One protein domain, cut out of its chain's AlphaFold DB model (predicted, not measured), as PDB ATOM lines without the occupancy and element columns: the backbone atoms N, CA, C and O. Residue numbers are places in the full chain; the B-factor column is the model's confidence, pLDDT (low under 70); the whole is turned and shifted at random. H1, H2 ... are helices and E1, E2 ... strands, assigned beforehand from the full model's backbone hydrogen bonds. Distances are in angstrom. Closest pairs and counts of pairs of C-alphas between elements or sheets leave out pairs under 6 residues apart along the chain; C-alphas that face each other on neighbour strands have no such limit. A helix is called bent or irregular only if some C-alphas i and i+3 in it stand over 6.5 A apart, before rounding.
ATOM      1  N   ASP A   8     156.701 127.121 116.977       46.31
ATOM      2  CA  ASP A   8     156.654 128.325 116.133       46.31
ATOM      3  C   ASP A   8     158.069 128.806 115.783       46.31
ATOM      4  O   ASP A   8     158.312 129.373 114.723       46.31
ATOM      5  N   LEU A   9     159.025 128.601 116.693       50.56
ATOM      6  CA  LEU A   9     160.435 128.913 116.461       50.56
ATOM      7  C   LEU A   9     161.081 127.922 115.488       50.56
ATOM      8  O   LEU A   9     161.840 128.342 114.616       50.56
ATOM      9  N   GLU A  10     160.753 126.635 115.601       53.34
ATOM     10  CA  GLU A  10     161.218 125.593 114.680       53.34
ATOM     11  C   GLU A  10     160.651 125.796 113.262       53.34
ATOM     12  O   GLU A  10     161.392 125.657 112.288       53.34
ATOM     13  N   SER A  11     159.388 126.222 113.125       51.19
ATOM     14  CA  SER A  11     158.780 126.493 111.813       51.19
ATOM     15  C   SER A  11     159.417 127.695 111.102       51.19
ATOM     16  O   SER A  11     159.733 127.620 109.912       51.19
ATOM     17  N   VAL A  12     159.702 128.775 111.840       51.97
ATOM     18  CA  VAL A  12     160.375 129.975 111.315       51.97
ATOM     19  C   VAL A  12     161.827 129.683 110.924       51.97
ATOM     20  O   VAL A  12     162.306 130.177 109.903       51.97
ATOM     21  N   GLN A  13     162.541 128.865 111.703       54.88
ATOM     22  CA  GLN A  13     163.905 128.446 111.366       54.88
ATOM     23  C   GLN A  13     163.939 127.542 110.129       54.88
ATOM     24  O   GLN A  13     164.831 127.692 109.292       54.88
ATOM     25  N   GLN A  14     162.955 126.650 109.981       56.56
ATOM     26  CA  GLN A  14     162.822 125.807 108.796       56.56
ATOM     27  C   GLN A  14     162.519 126.642 107.544       56.56
ATOM     28  O   GLN A  14     163.179 126.446 106.530       56.56
ATOM     29  N   PHE A  15     161.627 127.636 107.637       55.81
ATOM     30  CA  PHE A  15     161.376 128.585 106.545       55.81
ATOM     31  C   PHE A  15     162.646 129.313 106.105       55.81
ATOM     32  O   PHE A  15     162.989 129.315 104.925       55.81
ATOM     33  N   GLY A  16     163.372 129.911 107.056       53.44
ATOM     34  CA  GLY A  16     164.603 130.639 106.751       53.44
ATOM     35  C   GLY A  16     165.656 129.751 106.085       53.44
ATOM     36  O   GLY A  16     166.385 130.204 105.203       53.44
ATOM     37  N   ARG A  17     165.706 128.472 106.464       57.84
ATOM     38  CA  ARG A  17     166.601 127.475 105.879       57.84
ATOM     39  C   ARG A  17     166.179 127.079 104.460       57.84
ATOM     40  O   ARG A  17     167.030 127.094 103.574       57.84
ATOM     41  N   ASP A  18     164.897 126.807 104.229       54.28
ATOM     42  CA  ASP A  18     164.356 126.459 102.907       54.28
ATOM     43  C   ASP A  18     164.517 127.633 101.924       54.28
ATOM     44  O   ASP A  18     165.036 127.459 100.821       54.28
ATOM     45  N   ALA A  19     164.206 128.859 102.362       59.06
ATOM     46  CA  ALA A  19     164.427 130.083 101.588       59.06
ATOM     47  C   ALA A  19     165.916 130.315 101.270       59.06
ATOM     48  O   ALA A  19     166.262 130.739 100.168       59.06
ATOM     49  N   SER A  20     166.817 129.993 102.206       52.62
ATOM     50  CA  SER A  20     168.265 130.080 101.975       52.62
ATOM     51  C   SER A  20     168.757 129.045 100.960       52.62
ATOM     52  O   SER A  20     169.648 129.351 100.174       52.62
ATOM     53  N   PHE A  21     168.179 127.840 100.925       57.78
ATOM     54  CA  PHE A  21     168.522 126.828  99.920       57.78
ATOM     55  C   PHE A  21     168.004 127.180  98.530       57.78
ATOM     56  O   PHE A  21     168.719 126.978  97.552       57.78
ATOM     57  N   VAL A  22     166.813 127.768  98.441       59.94
ATOM     58  CA  VAL A  22     166.293 128.338  97.192       59.94
ATOM     59  C   VAL A  22     167.203 129.461  96.714       59.94
ATOM     60  O   VAL A  22     167.616 129.458  95.562       59.94
ATOM     61  N   ALA A  23     167.599 130.376  97.602       60.66
ATOM     62  CA  ALA A  23     168.553 131.430  97.271       60.66
ATOM     63  C   ALA A  23     169.907 130.864  96.800       60.66
ATOM     64  O   ALA A  23     170.505 131.410  95.877       60.66
ATOM     65  N   LEU A  24     170.371 129.750  97.377       55.81
ATOM     66  CA  LEU A  24     171.589 129.058  96.947       55.81
ATOM     67  C   LEU A  24     171.435 128.406  95.561       55.81
ATOM     68  O   LEU A  24     172.351 128.478  94.745       55.81
ATOM     69  N   ALA A  25     170.281 127.800  95.276       57.25
ATOM     70  CA  ALA A  25     169.967 127.236  93.964       57.25
ATOM     71  C   ALA A  25     169.876 128.337  92.896       57.25
ATOM     72  O   ALA A  25     170.480 128.217  91.833       57.25
ATOM     73  N   LEU A  26     169.222 129.458  93.220       58.91
ATOM     74  CA  LEU A  26     169.191 130.660  92.385       58.91
ATOM     75  C   LEU A  26     170.603 131.236  92.181       58.91
ATOM     76  O   LEU A  26     170.936 131.658  91.076       58.91
ATOM     77  N   ALA A  27     171.471 131.170  93.196       53.94
ATOM     78  CA  ALA A  27     172.870 131.573  93.081       53.94
ATOM     79  C   ALA A  27     173.690 130.651  92.147       53.94
ATOM     80  O   ALA A  27     174.648 131.107  91.518       53.94
ATOM     81  N   GLY A  28     173.305 129.382  91.983       51.22
ATOM     82  CA  GLY A  28     173.862 128.491  90.958       51.22
ATOM     83  C   GLY A  28     173.535 128.955  89.532       51.22
ATOM     84  O   GLY A  28     174.387 128.890  88.646       51.22
ATOM     85  N   VAL A  29     172.349 129.539  89.333       53.44
ATOM     86  CA  VAL A  29     171.904 130.113  88.049       53.44
ATOM     87  C   VAL A  29     172.629 131.422  87.710       53.44
ATOM     88  O   VAL A  29     172.733 131.793  86.545       53.44
ATOM     89  N   THR A  30     173.231 132.114  88.682       50.50
ATOM     90  CA  THR A  30     174.054 133.311  88.409       50.50
ATOM     91  C   THR A  30     175.180 133.036  87.401       50.50
ATOM     92  O   THR A  30     175.553 133.930  86.644       50.50
ATOM     93  N   PHE A  31     175.674 131.792  87.330       50.50
ATOM     94  CA  PHE A  31     176.700 131.368  86.372       50.50
ATOM     95  C   PHE A  31     176.165 131.059  84.960       50.50
ATOM     96  O   PHE A  31     176.965 130.945  84.035       50.50
ATOM     97  N   SER A  32     174.842 130.983  84.763       56.41
ATOM     98  CA  SER A  32     174.205 130.780  83.449       56.41
ATOM     99  C   SER A  32     173.857 132.089  82.724       56.41
ATOM    100  O   SER A  32     173.278 132.071  81.640       56.41
ATOM    101  N   GLY A  33     174.191 133.245  83.312       60.75
ATOM    102  CA  GLY A  33     173.913 134.568  82.741       60.75
ATOM    103  C   GLY A  33     172.518 135.122  83.051       60.75
ATOM    104  O   GLY A  33     172.287 136.306  82.825       60.75
ATOM    105  N   ARG A  34     171.624 134.339  83.668       67.06
ATOM    106  CA  ARG A  34     170.231 134.728  83.980       67.06
ATOM    107  C   ARG A  34     170.047 135.402  85.349       67.06
ATOM    108  O   ARG A  34     168.951 135.463  85.899       67.06
ATOM    109  N   HIS A  35     171.131 135.929  85.917       66.94
ATOM    110  CA  HIS A  35     171.163 136.548  87.246       66.94
ATOM    111  C   HIS A  35     170.186 137.719  87.432       66.94
ATOM    112  O   HIS A  35     169.720 137.959  88.544       66.94
ATOM    113  N   SER A  36     169.858 138.436  86.354       71.75
ATOM    114  CA  SER A  36     168.904 139.546  86.377       71.75
ATOM    115  C   SER A  36     167.466 139.111  86.669       71.75
ATOM    116  O   SER A  36     166.678 139.937  87.106       71.75
ATOM    117  N   GLU A  37     167.126 137.837  86.453       75.00
ATOM    118  CA  GLU A  37     165.787 137.286  86.714       75.00
ATOM    119  C   GLU A  37     165.615 136.844  88.184       75.00
ATOM    120  O   GLU A  37     164.492 136.688  88.660       75.00
ATOM    121  N   ILE A  38     166.715 136.674  88.935       72.12
ATOM    122  CA  ILE A  38     166.698 136.170  90.321       72.12
ATOM    123  C   ILE A  38     165.828 137.032  91.258       72.12
ATOM    124  O   ILE A  38     165.033 136.452  92.002       72.12
ATOM    125  N   PRO A  39     165.922 138.381  91.264       75.00
ATOM    126  CA  PRO A  39     165.107 139.202  92.159       75.00
ATOM    127  C   PRO A  39     163.602 139.040  91.925       75.00
ATOM    128  O   PRO A  39     162.840 138.981  92.891       75.00
ATOM    129  N   ASP A  40     163.180 138.918  90.664       80.56
ATOM    130  CA  ASP A  40     161.769 138.742  90.310       80.56
ATOM    131  C   ASP A  40     161.248 137.380  90.774       80.56
ATOM    132  O   ASP A  40     160.139 137.289  91.299       80.56
ATOM    133  N   ILE A  41     162.069 136.333  90.676       80.00
ATOM    134  CA  ILE A  41     161.724 134.990  91.161       80.00
ATOM    135  C   ILE A  41     161.598 134.968  92.685       80.00
ATOM    136  O   ILE A  41     160.640 134.410  93.219       80.00
ATOM    137  N   ILE A  42     162.527 135.614  93.400       75.62
ATOM    138  CA  ILE A  42     162.444 135.744  94.862       75.62
ATOM    139  C   ILE A  42     161.172 136.502  95.255       75.62
ATOM    140  O   ILE A  42     160.485 136.111  96.197       75.62
ATOM    141  N   LYS A  43     160.833 137.570  94.527       80.06
ATOM    142  CA  LYS A  43     159.609 138.332  94.772       80.06
ATOM    143  C   LYS A  43     158.359 137.465  94.585       80.06
ATOM    144  O   LYS A  43     157.520 137.444  95.481       80.06
ATOM    145  N   GLN A  44     158.265 136.721  93.482       82.88
ATOM    146  CA  GLN A  44     157.142 135.810  93.228       82.88
ATOM    147  C   GLN A  44     157.024 134.726  94.300       82.88
ATOM    148  O   GLN A  44     155.920 134.420  94.743       82.88
ATOM    149  N   TRP A  45     158.151 134.189  94.775       80.38
ATOM    150  CA  TRP A  45     158.153 133.244  95.888       80.38
ATOM    151  C   TRP A  45     157.544 133.857  97.149       80.38
ATOM    152  O   TRP A  45     156.673 133.257  97.774       80.38
ATOM    153  N   ILE A  46     158.011 135.046  97.546       78.62
ATOM    154  CA  ILE A  46     157.522 135.735  98.749       78.62
ATOM    155  C   ILE A  46     156.017 136.003  98.638       78.62
ATOM    156  O   ILE A  46     155.289 135.825  99.614       78.62
ATOM    157  N   GLU A  47     155.549 136.413  97.457       83.12
ATOM    158  CA  GLU A  47     154.128 136.640  97.184       83.12
ATOM    159  C   GLU A  47     153.310 135.349  97.303       83.12
ATOM    160  O   GLU A  47     152.287 135.345  97.991       83.12
ATOM    161  N   ALA A  48     153.774 134.252  96.701       82.19
ATOM    162  CA  ALA A  48     153.113 132.955  96.783       82.19
ATOM    163  C   ALA A  48     153.062 132.435  98.228       82.19
ATOM    164  O   ALA A  48     151.994 132.053  98.697       82.19
ATOM    165  N   GLU A  49     154.170 132.505  98.973       76.50
ATOM    166  CA  GLU A  49     154.213 132.079 100.376       76.50
ATOM    167  C   GLU A  49     153.218 132.888 101.215       76.50
ATOM    168  O   GLU A  49     152.407 132.323 101.944       76.50
ATOM    169  N   ALA A  50     153.220 134.218 101.077       78.56
ATOM    170  CA  ALA A  50     152.315 135.083 101.826       78.56
ATOM    171  C   ALA A  50     150.837 134.783 101.524       78.56
ATOM    172  O   ALA A  50     150.015 134.750 102.444       78.56
ATOM    173  N   VAL A  51     150.498 134.562 100.250       84.62
ATOM    174  CA  VAL A  51     149.133 134.233  99.824       84.62
ATOM    175  C   VAL A  51     148.721 132.856 100.335       84.62
ATOM    176  O   VAL A  51     147.691 132.758 101.005       84.62
ATOM    177  N   THR A  52     149.518 131.815 100.088       80.38
ATOM    178  CA  THR A  52     149.168 130.449 100.491       80.38
ATOM    179  C   THR A  52     149.109 130.327 102.013       80.38
ATOM    180  O   THR A  52     148.134 129.787 102.530       80.38
ATOM    181  N   THR A  53     150.046 130.919 102.767       75.62
ATOM    182  CA  THR A  53     149.969 130.950 104.238       75.62
ATOM    183  C   THR A  53     148.711 131.663 104.731       75.62
ATOM    184  O   THR A  53     148.043 131.154 105.631       75.62
ATOM    185  N   ALA A  54     148.350 132.820 104.165       80.75
ATOM    186  CA  ALA A  54     147.152 133.549 104.589       80.75
ATOM    187  C   ALA A  54     145.869 132.736 104.350       80.75
ATOM    188  O   ALA A  54     144.997 132.686 105.221       80.75
ATOM    189  N   ILE A  55     145.780 132.072 103.195       82.75
ATOM    190  CA  ILE A  55     144.651 131.217 102.816       82.75
ATOM    191  C   ILE A  55     144.586 129.984 103.720       82.75
ATOM    192  O   ILE A  55     143.525 129.710 104.275       82.75
ATOM    193  N   THR A  56     145.709 129.302 103.967       76.06
ATOM    194  CA  THR A  56     145.777 128.168 104.901       76.06
ATOM    195  C   THR A  56     145.371 128.582 106.314       76.06
ATOM    196  O   THR A  56     144.546 127.923 106.935       76.06
ATOM    197  N   VAL A  57     145.882 129.700 106.839       76.69
ATOM    198  CA  VAL A  57     145.498 130.182 108.178       76.69
ATOM    199  C   VAL A  57     144.002 130.483 108.243       76.69
ATOM    200  O   VAL A  57     143.362 130.195 109.255       76.69
ATOM    201  N   LYS A  58     143.424 131.054 107.182       80.75
ATOM    202  CA  LYS A  58     141.982 131.276 107.125       80.75
ATOM    203  C   LYS A  58     141.225 129.952 107.133       80.75
ATOM    204  O   LYS A  58     140.384 129.779 108.007       80.75
ATOM    205  N   GLU A  59     141.569 129.025 106.241       82.44
ATOM    206  CA  GLU A  59     140.977 127.687 106.146       82.44
ATOM    207  C   GLU A  59     140.981 126.964 107.498       82.44
ATOM    208  O   GLU A  59     139.969 126.395 107.895       82.44
ATOM    209  N   LEU A  60     142.073 127.060 108.262       75.25
ATOM    210  CA  LEU A  60     142.167 126.458 109.595       75.25
ATOM    211  C   LEU A  60     141.251 127.106 110.632       75.25
ATOM    212  O   LEU A  60     140.753 126.423 111.525       75.25
ATOM    213  N   ASN A  61     141.032 128.415 110.530       77.19
ATOM    214  CA  ASN A  61     140.189 129.151 111.467       77.19
ATOM    215  C   ASN A  61     138.697 129.064 111.117       77.19
ATOM    216  O   ASN A  61     137.859 129.117 112.015       77.19
ATOM    217  N   THR A  62     138.357 128.972 109.829       84.50
ATOM    218  CA  THR A  62     136.970 129.012 109.339       84.50
ATOM    219  C   THR A  62     136.440 127.651 108.904       84.50
ATOM    220  O   THR A  62     135.226 127.490 108.802       84.50
ATOM    221  N   GLY A  63     137.316 126.681 108.629       78.38
ATOM    222  CA  GLY A  63     136.969 125.370 108.076       78.38
ATOM    223  C   GLY A  63     136.456 125.408 106.632       78.38
ATOM    224  O   GLY A  63     135.945 124.401 106.150       78.38
ATOM    225  N   ALA A  64     136.533 126.559 105.959       81.25
ATOM    226  CA  ALA A  64     136.001 126.751 104.614       81.25
ATOM    227  C   ALA A  64     136.770 127.838 103.852       81.25
ATOM    228  O   ALA A  64     137.068 128.900 104.412       81.25
ATOM    229  N   LEU A  65     137.010 127.584 102.565       83.00
ATOM    230  CA  LEU A  65     137.570 128.525 101.596       83.00
ATOM    231  C   LEU A  65     136.487 128.995 100.626       83.00
ATOM    232  O   LEU A  65     135.612 128.218 100.237       83.00
ATOM    233  N   SER A  66     136.526 130.272 100.242       89.31
ATOM    234  CA  SER A  66     135.690 130.738  99.135       89.31
ATOM    235  C   SER A  66     136.283 130.289  97.788       89.31
ATOM    236  O   SER A  66     137.502 130.129  97.684       89.31
ATOM    237  N   PRO A  67     135.465 130.164  96.723       90.38
ATOM    238  CA  PRO A  67     135.976 129.860  95.383       90.38
ATOM    239  C   PRO A  67     137.011 130.874  94.872       90.38
ATOM    240  O   PRO A  67     137.918 130.523  94.126       90.38
ATOM    241  N   GLU A  68     136.893 132.141  95.279       91.44
ATOM    242  CA  GLU A  68     137.852 133.194  94.926       91.44
ATOM    243  C   GLU A  68     139.210 132.980  95.609       91.44
ATOM    244  O   GLU A  68     140.255 133.232  95.013       91.44
ATOM    245  N   GLU A  69     139.210 132.493  96.848       88.75
ATOM    246  CA  GLU A  69     140.434 132.195  97.591       88.75
ATOM    247  C   GLU A  69     141.137 130.965  97.038       88.75
ATOM    248  O   GLU A  69     142.351 130.991  96.862       88.75
ATOM    249  N   GLU A  70     140.378 129.926  96.702       83.81
ATOM    250  CA  GLU A  70     140.912 128.734  96.050       83.81
ATOM    251  C   GLU A  70     141.545 129.087  94.698       83.81
ATOM    252  O   GLU A  70     142.729 128.834  94.493       83.81
ATOM    253  N   ALA A  71     140.830 129.829  93.844       88.75
ATOM    254  CA  ALA A  71     141.374 130.294  92.568       88.75
ATOM    255  C   ALA A  71     142.609 131.193  92.746       88.75
ATOM    256  O   ALA A  71     143.560 131.126  91.966       88.75
ATOM    257  N   ARG A  72     142.621 132.057  93.770       88.50
ATOM    258  CA  ARG A  72     143.776 132.910  94.064       88.50
ATOM    259  C   ARG A  72     144.991 132.090  94.485       88.50
ATOM    260  O   ARG A  72     146.083 132.428  94.033       88.50
ATOM    261  N   ARG A  73     144.810 131.067  95.329       85.38
ATOM    262  CA  ARG A  73     145.865 130.124  95.722       85.38
ATOM    263  C   ARG A  73     146.410 129.417  94.485       85.38
ATOM    264  O   ARG A  73     147.584 129.575  94.182       85.38
ATOM    265  N   ASP A  74     145.547 128.768  93.716       85.56
ATOM    266  CA  ASP A  74     145.952 127.991  92.543       85.56
ATOM    267  C   ASP A  74     146.735 128.844  91.530       85.56
ATOM    268  O   ASP A  74     147.739 128.407  90.975       85.56
ATOM    269  N   ASN A  75     146.326 130.100  91.315       90.06
ATOM    270  CA  ASN A  75     147.019 131.005  90.398       90.06
ATOM    271  C   ASN A  75     148.454 131.334  90.836       90.06
ATOM    272  O   ASN A  75     149.348 131.351  89.990       90.06
ATOM    273  N   VAL A  76     148.693 131.614  92.124       87.81
ATOM    274  CA  VAL A  76     150.059 131.909  92.600       87.81
ATOM    275  C   VAL A  76     150.927 130.656  92.654       87.81
ATOM    276  O   VAL A  76     152.119 130.738  92.365       87.81
ATOM    277  N   GLU A  77     150.336 129.504  92.972       84.62
ATOM    278  CA  GLU A  77     151.038 128.221  93.020       84.62
ATOM    279  C   GLU A  77     151.504 127.800  91.623       84.62
ATOM    280  O   GLU A  77     152.702 127.600  91.409       84.62
ATOM    281  N   ASN A  78     150.591 127.801  90.646       87.12
ATOM    282  CA  ASN A  78     150.902 127.472  89.254       87.12
ATOM    283  C   ASN A  78     151.941 128.433  88.652       87.12
ATOM    284  O   ASN A  78     152.880 127.996  87.987       87.12
ATOM    285  N   ALA A  79     151.811 129.743  88.904       88.94
ATOM    286  CA  ALA A  79     152.745 130.740  88.375       88.94
ATOM    287  C   ALA A  79     154.167 130.573  88.936       88.94
ATOM    288  O   ALA A  79     155.153 130.724  88.203       88.94
ATOM    289  N   LEU A  80     154.283 130.252  90.229       85.50
ATOM    290  CA  LEU A  80     155.576 130.011  90.857       85.50
ATOM    291  C   LEU A  80     156.195 128.694  90.377       85.50
ATOM    292  O   LEU A  80     157.396 128.656  90.100       85.50
ATOM    293  N   GLU A  81     155.395 127.633  90.266       85.00
ATOM    294  CA  GLU A  81     155.844 126.338  89.753       85.00
ATOM    295  C   GLU A  81     156.390 126.454  88.330       85.00
ATOM    296  O   GLU A  81     157.514 126.015  88.073       85.00
ATOM    297  N   GLU A  82     155.649 127.102  87.428       87.56
ATOM    298  CA  GLU A  82     156.091 127.340  86.053       87.56
ATOM    299  C   GLU A  82     157.398 128.141  86.035       87.56
ATOM    300  O   GLU A  82     158.372 127.756  85.381       87.56
ATOM    301  N   THR A  83     157.457 129.229  86.808       86.38
ATOM    302  CA  THR A  83     158.622 130.115  86.831       86.38
ATOM    303  C   THR A  83     159.871 129.410  87.351       86.38
ATOM    304  O   THR A  83     160.926 129.506  86.720       86.38
ATOM    305  N   LEU A  84     159.779 128.691  88.471       79.50
ATOM    306  CA  LEU A  84     160.923 127.989  89.056       79.50
ATOM    307  C   LEU A  84     161.357 126.798  88.213       79.50
ATOM    308  O   LEU A  84     162.556 126.592  88.048       79.50
ATOM    309  N   THR A  85     160.412 126.051  87.641       81.88
ATOM    310  CA  THR A  85     160.729 124.936  86.743       81.88
ATOM    311  C   THR A  85     161.482 125.450  85.522       81.88
ATOM    312  O   THR A  85     162.594 124.998  85.244       81.88
ATOM    313  N   ARG A  86     160.953 126.484  84.859       82.94
ATOM    314  CA  ARG A  86     161.610 127.146  83.725       82.94
ATOM    315  C   ARG A  86     162.979 127.716  84.098       82.94
ATOM    316  O   ARG A  86     163.919 127.702  83.309       82.94
ATOM    317  N   PHE A  87     163.116 128.274  85.296       77.81
ATOM    318  CA  PHE A  87     164.365 128.911  85.692       77.81
ATOM    319  C   PHE A  87     165.440 127.915  86.112       77.81
ATOM    320  O   PHE A  87     166.596 128.104  85.751       77.81
ATOM    321  N   LEU A  88     165.092 126.869  86.860       75.81
ATOM    322  CA  LEU A  88     166.048 125.949  87.479       75.81
ATOM    323  C   LEU A  88     166.298 124.693  86.633       75.81
ATOM    324  O   LEU A  88     167.431 124.217  86.584       75.81
ATOM    325  N   VAL A  89     165.268 124.160  85.967       74.12
ATOM    326  CA  VAL A  89     165.383 122.938  85.154       74.12
ATOM    327  C   VAL A  89     165.906 123.265  83.762       74.12
ATOM    328  O   VAL A  89     166.871 122.650  83.321       74.12
ATOM    329  N   GLU A  90     165.335 124.262  83.078       73.62
ATOM    330  CA  GLU A  90     165.790 124.611  81.719       73.62
ATOM    331  C   GLU A  90     167.180 125.256  81.702       73.62
ATOM    332  O   GLU A  90     167.848 125.243  80.674       73.62
ATOM    333  N   SER A  91     167.639 125.813  82.830       67.38
ATOM    334  CA  SER A  91     169.024 126.287  82.974       67.38
ATOM    335  C   SER A  91     170.010 125.192  83.388       67.38
ATOM    336  O   SER A  91     171.177 125.498  83.624       67.38
ATOM    337  N   GLU A  92     169.546 123.943  83.515       72.69
ATOM    338  CA  GLU A  92     170.309 122.786  84.003       72.69
ATOM    339  C   GLU A  92     170.926 122.977  85.403       72.69
ATOM    340  O   GLU A  92     171.800 122.214  85.821       72.69
ATOM    341  N   ALA A  93     170.464 123.977  86.159       67.50
ATOM    342  CA  ALA A  93     170.982 124.282  87.487       67.50
ATOM    343  C   ALA A  93     170.606 123.217  88.524       67.50
ATOM    344  O   ALA A  93     171.336 123.017  89.496       67.50
ATOM    345  N   VAL A  94     169.481 122.521  88.324       70.81
ATOM    346  CA  VAL A  94     169.018 121.426  89.187       70.81
ATOM    347  C   VAL A  94     168.457 120.263  88.362       70.81
ATOM    348  O   VAL A  94     168.037 120.434  87.218       70.81
ATOM    349  N   LYS A  95     168.401 119.066  88.957       69.94
ATOM    350  CA  LYS A  95     167.768 117.867  88.377       69.94
ATOM    351  C   LYS A  95     166.648 117.366  89.285       69.94
ATOM    352  O   LYS A  95     166.762 117.497  90.501       69.94
ATOM    353  N   ASN A  96     165.598 116.783  88.697       73.94
ATOM    354  CA  ASN A  96     164.429 116.257  89.418       73.94
ATOM    355  C   ASN A  96     163.801 117.290  90.375       73.94
ATOM    356  O   ASN A  96     163.577 117.009  91.552       73.94
ATOM    357  N   PHE A  97     163.579 118.509  89.871       77.81
ATOM    358  CA  PHE A  97     162.942 119.577  90.637       77.81
ATOM    359  C   PHE A  97     161.480 119.236  90.929       77.81
ATOM    360  O   PHE A  97     160.726 118.880  90.028       77.81
ATOM    361  N   GLU A  98     161.087 119.387  92.185       77.38
ATOM    362  CA  GLU A  98     159.708 119.288  92.641       77.38
ATOM    363  C   GLU A  98     159.417 120.481  93.552       77.38
ATOM    364  O   GLU A  98     160.185 120.770  94.475       77.38
ATOM    365  N   ILE A  99     158.274 121.128  93.345       75.56
ATOM    366  CA  ILE A  99     157.692 122.090  94.278       75.56
ATOM    367  C   ILE A  99     156.368 121.519  94.778       75.56
ATOM    368  O   ILE A  99     155.593 120.947  94.018       75.56
ATOM    369  N   LYS A 100     156.126 121.604  96.083       73.88
ATOM    370  CA  LYS A 100     154.841 121.246  96.680       73.88
ATOM    371  C   LYS A 100     154.372 122.354  97.591       73.88
ATOM    372  O   LYS A 100     155.120 122.852  98.432       73.88
ATOM    373  N   PHE A 101     153.092 122.645  97.471       72.31
ATOM    374  CA  PHE A 101     152.387 123.593  98.302       72.31
ATOM    375  C   PHE A 101     151.713 122.795  99.428       72.31
ATOM    376  O   PHE A 101     150.680 122.156  99.246       72.31
ATOM    377  N   ARG A 102     152.384 122.683 100.579       62.81
ATOM    378  CA  ARG A 102     151.875 122.004 101.778       62.81
ATOM    379  C   ARG A 102     151.441 123.055 102.795       62.81
ATOM    380  O   ARG A 102     152.201 123.426 103.684       62.81
ATOM    381  N   GLY A 103     150.174 123.448 102.738       53.84
ATOM    382  CA  GLY A 103     149.492 123.909 103.940       53.84
ATOM    383  C   GLY A 103     149.324 122.715 104.878       53.84
ATOM    384  O   GLY A 103     148.327 122.014 104.781       53.84
ATOM    385  N   ASP A 104     150.314 122.405 105.728       47.50
ATOM    386  CA  ASP A 104     150.100 121.436 106.812       47.50
ATOM    387  C   ASP A 104     149.171 122.085 107.851       47.50
ATOM    388  O   ASP A 104     149.600 123.023 108.537       47.50
ATOM    389  N   PRO A 105     147.932 121.581 108.019       47.38
ATOM    390  CA  PRO A 105     146.963 122.126 108.967       47.38
ATOM    391  C   PRO A 105     147.455 122.160 110.413       47.38
ATOM    392  O   PRO A 105     146.894 122.854 111.256       47.38
ATOM    393  N   ARG A 106     148.459 121.338 110.732       46.28
ATOM    394  CA  ARG A 106     148.873 121.051 112.105       46.28
ATOM    395  C   ARG A 106     150.108 121.823 112.536       46.28
ATOM    396  O   ARG A 106     150.381 121.847 113.731       46.28
ATOM    397  N   ASN A 107     150.857 122.417 111.604       49.59
ATOM    398  CA  ASN A 107     152.221 122.855 111.904       49.59
ATOM    399  C   ASN A 107     152.568 124.303 111.555       49.59
ATOM    400  O   ASN A 107     153.699 124.692 111.838       49.59
ATOM    401  N   ASN A 108     151.653 125.108 110.986       52.75
ATOM    402  CA  ASN A 108     151.913 126.521 110.622       52.75
ATOM    403  C   ASN A 108     153.299 126.734 109.964       52.75
ATOM    404  O   ASN A 108     153.962 127.751 110.176       52.75
ATOM    405  N   GLY A 109     153.787 125.715 109.253       49.59
ATOM    406  CA  GLY A 109     155.090 125.725 108.608       49.59
ATOM    407  C   GLY A 109     155.008 126.432 107.267       49.59
ATOM    408  O   GLY A 109     153.918 126.855 106.879       49.59
ATOM    409  N   PRO A 110     156.134 126.525 106.539       52.62
ATOM    410  CA  PRO A 110     156.102 127.110 105.213       52.62
ATOM    411  C   PRO A 110     155.036 126.446 104.353       52.62
ATOM    412  O   PRO A 110     154.923 125.214 104.376       52.62
ATOM    413  N   ALA A 111     154.274 127.243 103.620       63.84
ATOM    414  CA  ALA A 111     153.287 126.716 102.695       63.84
ATOM    415  C   ALA A 111     153.967 126.108 101.467       63.84
ATOM    416  O   ALA A 111     153.453 125.159 100.888       63.84
ATOM    417  N   ILE A 112     155.149 126.603 101.102       69.25
ATOM    418  CA  ILE A 112     155.898 126.154  99.934       69.25
ATOM    419  C   ILE A 112     157.078 125.283 100.369       69.25
ATOM    420  O   ILE A 112     157.824 125.599 101.299       69.25
ATOM    421  N   ARG A 113     157.262 124.153  99.690       69.31
ATOM    422  CA  ARG A 113     158.395 123.236  99.855       69.31
ATOM    423  C   ARG A 113     158.981 122.908  98.494       69.31
ATOM    424  O   ARG A 113     158.237 122.679  97.548       69.31
ATOM    425  N   VAL A 114     160.302 122.812  98.415       69.69
ATOM    426  CA  VAL A 114     161.016 122.434  97.189       69.69
ATOM    427  C   VAL A 114     161.991 121.295  97.435       69.69
ATOM    428  O   VAL A 114     162.515 121.134  98.537       69.69
TER     429      VAL A 114
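Overview. This is residues 8 to 114 of the 133 residues of an uncharacterized protein of Rhodanobacteraceae bacterium (UniProt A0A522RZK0). Three long helices form a splayed set: H2 and H3 run side by side in opposite directions, while H1 meets them only near its last residues and swings away from H2 as a V towards its first. A small two-stranded hairpin, E1 and E2, packs on one side of these helices, with E2 near both H1 and H2 and E1 along H3. The printed part has 107 residues, with three named helices and then two named strands in the order H1, H2, H3, E1, E2; the sheet E1 - E2 is antiparallel, and the class is mostly helix. The whole is compact, with a radius of gyration of the C-alphas of 14.6 A, and spans 46 by 31 by 23 A.

Along the chain. Find C-alpha 8 at (156.654, 128.325, 116.133); from there H1, residues 8 to 32, runs 37.2 A. H1 is neither bent nor irregular, but only just: C-alphas 28 and 31 are 6.1 A apart. Next, H2 takes residues 35 to 62 over 41.4 A; it is only just irregular, with C-alphas 36 and 39 6.9 A apart. Find C-alpha 67 at (135.976, 129.860, 95.383), where H3 begins; it holds residues 67 to 88 and is 31.3 A long. E1 is residues 98 to 101, 10.2 A, and E2 is residues 112 to 114, 6.9 A, ending at C-alpha 114 at (161.016, 122.434, 97.189).

Arrangement. Look first at residues 23 to 29 of H1, which alone touch H2, through its residues 35 to 42. The closest C-alphas are those of Leu 26 and Ile 38, 6.4 A apart; this helical hairpin has a shallow tilt of 26 degrees, opposite ways. H2 and H3, a second helical hairpin, touch with 16 pairs of C-alphas within 8 A, the closest Ala 48 and Val 76 at 5.3 A, at a shallow tilt of 29 degrees, opposite ways. Residues 25 to 29 of H1 alone touch residues 87 to 88 of H3, the closest C-alphas being those of Val 29 and Leu 88 at 7.2 A; the two helices run the same way at a steep tilt of 43 degrees. The strands E1 and E2 form an antiparallel hairpin, where you find N 100 and O 113 at 2.8 A, within hydrogen-bond range. The closest C-alphas of H2 and E2 are those of Glu 49 and Ile 112, 6.2 A apart, and of H3 and E1 those of Glu 81 and Ile 99, 6.5 A apart. H1 and E1 are apart. In H3 every O i to N i+4 pair is within hydrogen-bond range; in H1 19 of 21 are, and in H2 22 of 24.

Size, cuts and confidence. The two C-alphas farthest apart are those of Phe 31 and Thr 62, at 46.0 A. The printed part has no cut and no long link. Mean pLDDT of the printed part is 70.9; look for values under 70 at residues 8 to 35, 91, 93, 95 and 102 to 114.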